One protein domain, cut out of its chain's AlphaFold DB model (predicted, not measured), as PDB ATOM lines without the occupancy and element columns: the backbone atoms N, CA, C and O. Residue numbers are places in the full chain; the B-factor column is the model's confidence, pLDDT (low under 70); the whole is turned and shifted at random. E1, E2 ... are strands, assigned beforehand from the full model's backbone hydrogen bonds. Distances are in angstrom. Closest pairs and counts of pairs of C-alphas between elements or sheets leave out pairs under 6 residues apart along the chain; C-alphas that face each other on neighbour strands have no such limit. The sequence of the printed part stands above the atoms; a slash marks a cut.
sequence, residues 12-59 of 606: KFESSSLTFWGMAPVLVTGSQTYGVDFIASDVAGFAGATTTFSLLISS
ATOM      1  N   LYS A  12      52.103  22.097 106.787       94.06
ATOM      2  CA  LYS A  12      53.398  21.818 106.165       94.06
ATOM      3  C   LYS A  12      53.234  20.776 105.071       94.06
ATOM      4  O   LYS A  12      52.293  19.989 105.092       94.06
ATOM      5  N   PHE A  13      54.182  20.773 104.144       92.44
ATOM      6  CA  PHE A  13      54.300  19.785 103.083       92.44
ATOM      7  C   PHE A  13      55.712  19.199 103.103       92.44
ATOM      8  O   PHE A  13      56.686  19.944 103.228       92.44
ATOM      9  N   GLU A  14      55.819  17.879 102.990       92.50
ATOM     10  CA  GLU A  14      57.077  17.156 102.834       92.50
ATOM     11  C   GLU A  14      57.135  16.531 101.433       92.50
ATOM     12  O   GLU A  14      56.312  15.692 101.069       92.50
ATOM     13  N   SER A  15      58.112  16.952 100.627       87.94
ATOM     14  CA  SER A  15      58.204  16.579  99.210       87.94
ATOM     15  C   SER A  15      58.718  15.160  98.959       87.94
ATOM     16  O   SER A  15      58.420  14.596  97.913       87.94
ATOM     17  N   SER A  16      59.458  14.566  99.898       88.12
ATOM     18  CA  SER A  16      59.954  13.182  99.812       88.12
ATOM     19  C   SER A  16      58.859  12.134 100.022       88.12
ATOM     20  O   SER A  16      58.957  11.035  99.487       88.12
ATOM     21  N   SER A  17      57.827  12.469 100.797       90.94
ATOM     22  CA  SER A  17      56.694  11.603 101.152       90.94
ATOM     23  C   SER A  17      55.371  12.050 100.514       90.94
ATOM     24  O   SER A  17      54.329  11.454 100.783       90.94
ATOM     25  N   LEU A  18      55.395  13.137  99.727       89.12
ATOM     26  CA  LEU A  18      54.231  13.858  99.185       89.12
ATOM     27  C   LEU A  18      53.145  14.173 100.238       89.12
ATOM     28  O   LEU A  18      51.970  14.338  99.910       89.12
ATOM     29  N   THR A  19      53.534  14.274 101.511       91.88
ATOM     30  CA  THR A  19      52.604  14.310 102.645       91.88
ATOM     31  C   THR A  19      52.393  15.732 103.154       91.88
ATOM     32  O   THR A  19      53.340  16.449 103.487       91.88
ATOM     33  N   PHE A  20      51.125  16.128 103.275       92.25
ATOM     34  CA  PHE A  20      50.722  17.307 104.037       92.25
ATOM     35  C   PHE A  20      50.495  16.932 105.507       92.25
ATOM     36  O   PHE A  20      49.832  15.940 105.800       92.25
ATOM     37  N   TRP A  21      51.012  17.733 106.439       92.94
ATOM     38  CA  TRP A  21      50.840  17.509 107.878       92.94
ATOM     39  C   TRP A  21      50.741  18.822 108.652       92.94
ATOM     40  O   TRP A  21      51.284  19.850 108.246       92.94
ATOM     41  N   GLY A  22      50.047  18.805 109.789       91.12
ATOM     42  CA  GLY A  22      49.806  20.012 110.570       91.12
ATOM     43  C   GLY A  22      48.882  19.788 111.758       91.12
ATOM     44  O   GLY A  22      48.363  18.693 111.954       91.12
ATOM     45  N   MET A  23      48.663  20.846 112.534       88.06
ATOM     46  CA  MET A  23      47.643  20.891 113.585       88.06
ATOM     47  C   MET A  23      46.880  22.204 113.440       88.06
ATOM     48  O   MET A  23      47.408  23.265 113.775       88.06
ATOM     49  N   ALA A  24      45.677  22.130 112.870       87.19
ATOM     50  CA  ALA A  24      44.868  23.298 112.552       87.19
ATOM     51  C   ALA A  24      44.501  24.114 113.814       87.19
ATOM     52  O   ALA A  24      44.391  23.545 114.903       87.19
ATOM     53  N   PRO A  25      44.322  25.443 113.695       83.56
ATOM     54  CA  PRO A  25      43.902  26.278 114.812       83.56
ATOM     55  C   PRO A  25      42.484  25.908 115.259       83.56
ATOM     56  O   PRO A  25      41.617  25.633 114.433       83.56
ATOM     57  N   VAL A  26      42.236  25.962 116.569       77.75
ATOM     58  CA  VAL A  26      40.889  25.781 117.126       77.75
ATOM     59  C   VAL A  26      39.999  26.930 116.652       77.75
ATOM     60  O   VAL A  26      40.249  28.091 116.982       77.75
ATOM     61  N   LEU A  27      38.960  26.607 115.884       76.31
ATOM     62  CA  LEU A  27      37.947  27.570 115.468       76.31
ATOM     63  C   LEU A  27      36.945  27.787 116.604       76.31
ATOM     64  O   LEU A  27      36.391  26.836 117.146       76.31
ATOM     65  N   VAL A  28      36.711  29.052 116.959       64.69
ATOM     66  CA  VAL A  28      35.750  29.428 118.014       64.69
ATOM     67  C   VAL A  28      34.298  29.471 117.523       64.69
ATOM     68  O   VAL A  28      33.386  29.395 118.340       64.69
ATOM     69  N   THR A  29      34.076  29.580 116.210       62.16
ATOM     70  CA  THR A  29      32.749  29.575 115.573       62.16
ATOM     71  C   THR A  29      32.840  29.078 114.129       62.16
ATOM     72  O   THR A  29      33.563  29.684 113.334       62.16
ATOM     73  N   GLY A  30      32.050  28.060 113.777       68.56
ATOM     74  CA  GLY A  30      31.886  27.585 112.396       68.56
ATOM     75  C   GLY A  30      33.136  26.945 111.781       68.56
ATOM     76  O   GLY A  30      34.089  26.595 112.480       68.56
ATOM     77  N   SER A  31      33.121  26.807 110.456       77.69
ATOM     78  CA  SER A  31      34.195  26.203 109.667       77.69
ATOM     79  C   SER A  31      34.842  27.173 108.673       77.69
ATOM     80  O   SER A  31      34.297  28.221 108.321       77.69
ATOM     81  N   GLN A  32      36.066  26.842 108.258       82.25
ATOM     82  CA  GLN A  32      36.897  27.608 107.331       82.25
ATOM     83  C   GLN A  32      37.479  26.693 106.249       82.25
ATOM     84  O   GLN A  32      38.122  25.688 106.551       82.25
ATOM     85  N   THR A  33      37.292  27.072 104.984       85.00
ATOM     86  CA  THR A  33      37.797  26.325 103.822       85.00
ATOM     87  C   THR A  33      39.094  26.939 103.301       85.00
ATOM     88  O   THR A  33      39.124  28.102 102.905       85.00
ATOM     89  N   TYR A  34      40.155  26.137 103.238       87.50
ATOM     90  CA  TYR A  34      41.467  26.515 102.716       87.50
ATOM     91  C   TYR A  34      41.722  25.828 101.368       87.50
ATOM     92  O   TYR A  34      41.943  24.619 101.320       87.50
ATOM     93  N   GLY A  35      41.711  26.593 100.273       90.25
ATOM     94  CA  GLY A  35      42.067  26.094  98.940       90.25
ATOM     95  C   GLY A  35      43.583  25.956  98.763       90.25
ATOM     96  O   GLY A  35      44.323  26.930  98.917       90.25
ATOM     97  N   VAL A  36      44.055  24.765  98.408       91.50
ATOM     98  CA  VAL A  36      45.471  24.418  98.246       91.50
ATOM     99  C   VAL A  36      45.735  23.964  96.812       91.50
ATOM    100  O   VAL A  36      45.300  22.892  96.400       91.50
ATOM    101  N   ASP A  37      46.503  24.764  96.071       90.75
ATOM    102  CA  ASP A  37      47.166  24.304  94.848       90.75
ATOM    103  C   ASP A  37      48.310  23.349  95.209       90.75
ATOM    104  O   ASP A  37      49.227  23.712  95.952       90.75
ATOM    105  N   PHE A  38      48.271  22.149  94.637       89.06
ATOM    106  CA  PHE A  38      49.371  21.198  94.579       89.06
ATOM    107  C   PHE A  38      49.965  21.221  93.170       89.06
ATOM    108  O   PHE A  38      49.251  21.024  92.184       89.06
ATOM    109  N   ILE A  39      51.269  21.485  93.077       88.00
ATOM    110  CA  ILE A  39      51.994  21.619  91.810       88.00
ATOM    111  C   ILE A  39      53.094  20.560  91.779       88.00
ATOM    112  O   ILE A  39      54.021  20.605  92.588       88.00
ATOM    113  N   ALA A  40      52.993  19.621  90.842       87.00
ATOM    114  CA  ALA A  40      53.985  18.586  90.593       87.00
ATOM    115  C   ALA A  40      54.776  18.932  89.323       87.00
ATOM    116  O   ALA A  40      54.212  18.986  88.230       87.00
ATOM    117  N   SER A  41      56.080  19.167  89.466       87.06
ATOM    118  CA  SER A  41      57.010  19.380  88.351       87.06
ATOM    119  C   SER A  41      58.159  18.379  88.439       87.06
ATOM    120  O   SER A  41      58.605  18.019  89.528       87.06
ATOM    121  N   ASP A  42      58.608  17.936  87.274       83.44
ATOM    122  CA  ASP A  42      59.777  17.097  87.032       83.44
ATOM    123  C   ASP A  42      61.102  17.828  87.307       83.44
ATOM    124  O   ASP A  42      62.077  17.198  87.722       83.44
ATOM    125  N   VAL A  43      61.135  19.157  87.149       82.38
ATOM    126  CA  VAL A  43      62.302  19.997  87.446       82.38
ATOM    127  C   VAL A  43      61.957  21.034  88.514       82.38
ATOM    128  O   VAL A  43      61.115  21.912  88.329       82.38
ATOM    129  N   ALA A  44      62.649  20.976  89.654       72.00
ATOM    130  CA  ALA A  44      62.400  21.876  90.778       72.00
ATOM    131  C   ALA A  44      62.504  23.363  90.369       72.00
ATOM    132  O   ALA A  44      63.551  23.824  89.919       72.00
ATOM    133  N   GLY A  45      61.412  24.111  90.561       72.38
ATOM    134  CA  GLY A  45      61.308  25.534  90.213       72.38
ATOM    135  C   GLY A  45      60.679  25.835  88.846       72.38
ATOM    136  O   GLY A  45      60.475  27.009  88.540       72.38
ATOM    137  N   PHE A  46      60.335  24.820  88.049       76.75
ATOM    138  CA  PHE A  46      59.645  24.984  86.767       76.75
ATOM    139  C   PHE A  46      58.124  24.807  86.905       76.75
ATOM    140  O   PHE A  46      57.604  24.393  87.945       76.75
ATOM    141  N   ALA A  47      57.387  25.182  85.856       72.62
ATOM    142  CA  ALA A  47      55.948  24.957  85.786       72.62
ATOM    143  C   ALA A  47      55.656  23.467  85.543       72.62
ATOM    144  O   ALA A  47      56.321  22.827  84.733       72.62
ATOM    145  N   GLY A  48      54.642  22.931  86.220       82.25
ATOM    146  CA  GLY A  48      54.249  21.528  86.119       82.25
ATOM    147  C   GLY A  48      52.743  21.327  86.272       82.25
ATOM    148  O   GLY A  48      51.972  22.291  86.335       82.25
ATOM    149  N   ALA A  49      52.320  20.065  86.337       88.31
ATOM    150  CA  ALA A  49      50.922  19.701  86.521       88.31
ATOM    151  C   ALA A  49      50.386  20.302  87.830       88.31
ATOM    152  O   ALA A  49      50.978  20.127  88.894       88.31
ATOM    153  N   THR A  50      49.268  21.023  87.748       88.62
ATOM    154  CA  THR A  50      48.626  21.667  88.901       88.62
ATOM    155  C   THR A  50      47.254  21.050  89.134       88.62
ATOM    156  O   THR A  50      46.480  20.892  88.193       88.62
ATOM    157  N   THR A  51      46.940  20.747  90.389       90.56
ATOM    158  CA  THR A  51      45.591  20.399  90.850       90.56
ATOM    159  C   THR A  51      45.272  21.189  92.116       90.56
ATOM    160  O   THR A  51      46.180  21.539  92.871       90.56
ATOM    161  N   THR A  52      43.998  21.480  92.360       92.06
ATOM    162  CA  THR A  52      43.555  22.273  93.513       92.06
ATOM    163  C   THR A  52      42.603  21.441  94.360       92.06
ATOM    164  O   THR A  52      41.597  20.942  93.858       92.06
ATOM    165  N   PHE A  53      42.898  21.309  95.651       89.56
ATOM    166  CA  PHE A  53      42.021  20.668  96.633       89.56
ATOM    167  C   PHE A  53      41.646  21.648  97.750       89.56
ATOM    168  O   PHE A  53      42.255  22.708  97.891       89.56
ATOM    169  N   SER A  54      40.640  21.304  98.552       87.94
ATOM    170  CA  SER A  54      40.156  22.148  99.649       87.94
ATOM    171  C   SER A  54      40.226  21.408 100.977       87.94
ATOM    172  O   SER A  54      39.735  20.289 101.092       87.94
ATOM    173  N   LEU A  55      40.800  22.054 101.990       86.25
ATOM    174  CA  LEU A  55      40.785  21.596 103.378       86.25
ATOM    175  C   LEU A  55      39.685  22.343 104.134       86.25
ATOM    176  O   LEU A  55      39.796  23.552 104.334       86.25
ATOM    177  N   LEU A  56      38.639  21.633 104.556       81.31
ATOM    178  CA  LEU A  56      37.659  22.158 105.505       81.31
ATOM    179  C   LEU A  56      38.203  21.954 106.924       81.31
ATOM    180  O   LEU A  56      38.440  20.822 107.339       81.31
ATOM    181  N   ILE A  57      38.409  23.046 107.655       84.69
ATOM    182  CA  ILE A  57      38.690  23.033 109.093       84.69
ATOM    183  C   ILE A  57      37.406  23.423 109.814       84.69
ATOM    184  O   ILE A  57      36.781  24.416 109.451       84.69
ATOM    185  N   SER A  58      37.022  22.666 110.832       78.38
ATOM    186  CA  SER A  58      35.758  22.816 111.554       78.38
ATOM    187  C   SER A  58      35.961  22.694 113.063       78.38
ATOM    188  O   SER A  58      36.962  22.145 113.528       78.38
ATOM    189  N   SER A  59      35.003  23.198 113.845       77.81
ATOM    190  CA  SER A  59      34.940  22.924 115.286       77.81
ATOM    191  C   SER A  59      34.403  21.523 115.597       77.81
ATOM    192  O   SER A  59      34.722  20.993 116.658       77.81
TER     193      SER A  59
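AT A GLANCE: This is residues 12 to 59 of the 606 residues of an uncharacterized protein of Aureobasidium pullulans (UniProt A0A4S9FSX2). A long, twisted two-stranded hairpin, E3 and E4, makes the length of this rod, and a much smaller hairpin, E1 and E2, lies off to one side of it, lengthwise and with open space between the two. The link from E2, residues 23 to 31, runs to one end of the rod and folds back there into E3, while the loop of residues 41 to 48 makes the other end. The printed part has 48 residues, with no named helix and four named strands in the order E1, E2, E3, E4; these form two separate antiparallel sheets of two strands each, E1 - E2 and E3 - E4. The class is all strand, with 25 of the 48 printed residues in named strands. The whole is loose, with a radius of gyration of the C-alphas of 13.7 A, and the C-alphas span 42 by 18 by 13 A along their three main axes.

IN THESE COORDINATES: The printed part opens with E1, residues 12 to 14, a strand of three residues that begins at C-alpha 12 at (53.398, 21.818, 106.165). A tight link of 4 residues follows, from Ser 15 to Leu 18. E2 is residues 19 to 22, from Thr 19 to Gly 22, and measures 10.2 A from first to last C-alpha. A short link of 9 residues, Met 23 to Ser 31, comes next. E3, residues 32 to 40, begins at C-alpha 32 at (36.897, 27.608, 107.331) and is 25.6 A long from first to last C-alpha. A short link of 8 residues, Ser 41 to Gly 48, follows it. E4, residues 49 to 57, is 25.9 A long from first to last C-alpha and ends at C-alpha 57 at (38.690, 23.033, 109.093). Ser 58 and Ser 59 come after it.

HOW THE PARTS SIT: E1 and E2 are antiparallel neighbours and form a hairpin, with 152 degrees between their N-to-C directions. The C-alphas of Phe 13 and Phe 20 face each other at 4.5 A. Across this pair, N 12 and O 21 are within hydrogen-bond range at 2.8 A, and N 19 and O 14 at 3.2 A. E3 and E4 are antiparallel neighbours too and form the second hairpin, with 158 degrees between their N-to-C directions. C-alphas that face each other run from 32 and 57, 5.2 A apart, to 40 and 49, 5.2 A apart. Between these, the C-alphas of Asp 37 and Thr 52 face each other at 4.4 A. Within hydrogen-bond range across E3 and E4 are, among others, N 36 and O 53 at 2.8 A and N 53 and O 36 at 3.0 A. Near the link from E3 to E4, N 40 and O 49 are 2.8 A apart. The two hairpins stay apart: no C-alpha of E1 or E2 comes within 8 A of E3 or E4.

THE WHOLE: The two C-alphas farthest apart are those of Thr 29 and Val 43, at 41.9 A, one in the link from E2 to E3 and the other in the link from E3 to E4. The first and last printed C-alphas, those of Lys 12 and Ser 59, are 20.6 A apart. The printed part has no cut from residue 12 to residue 59. No link is long: E1 to E2 is tight, and E2 to E3 and E3 to E4 are short. The mean pLDDT of the printed part of this model is 84.5, and the residues under 70 are 28 to 30, in the link from E2 to E3.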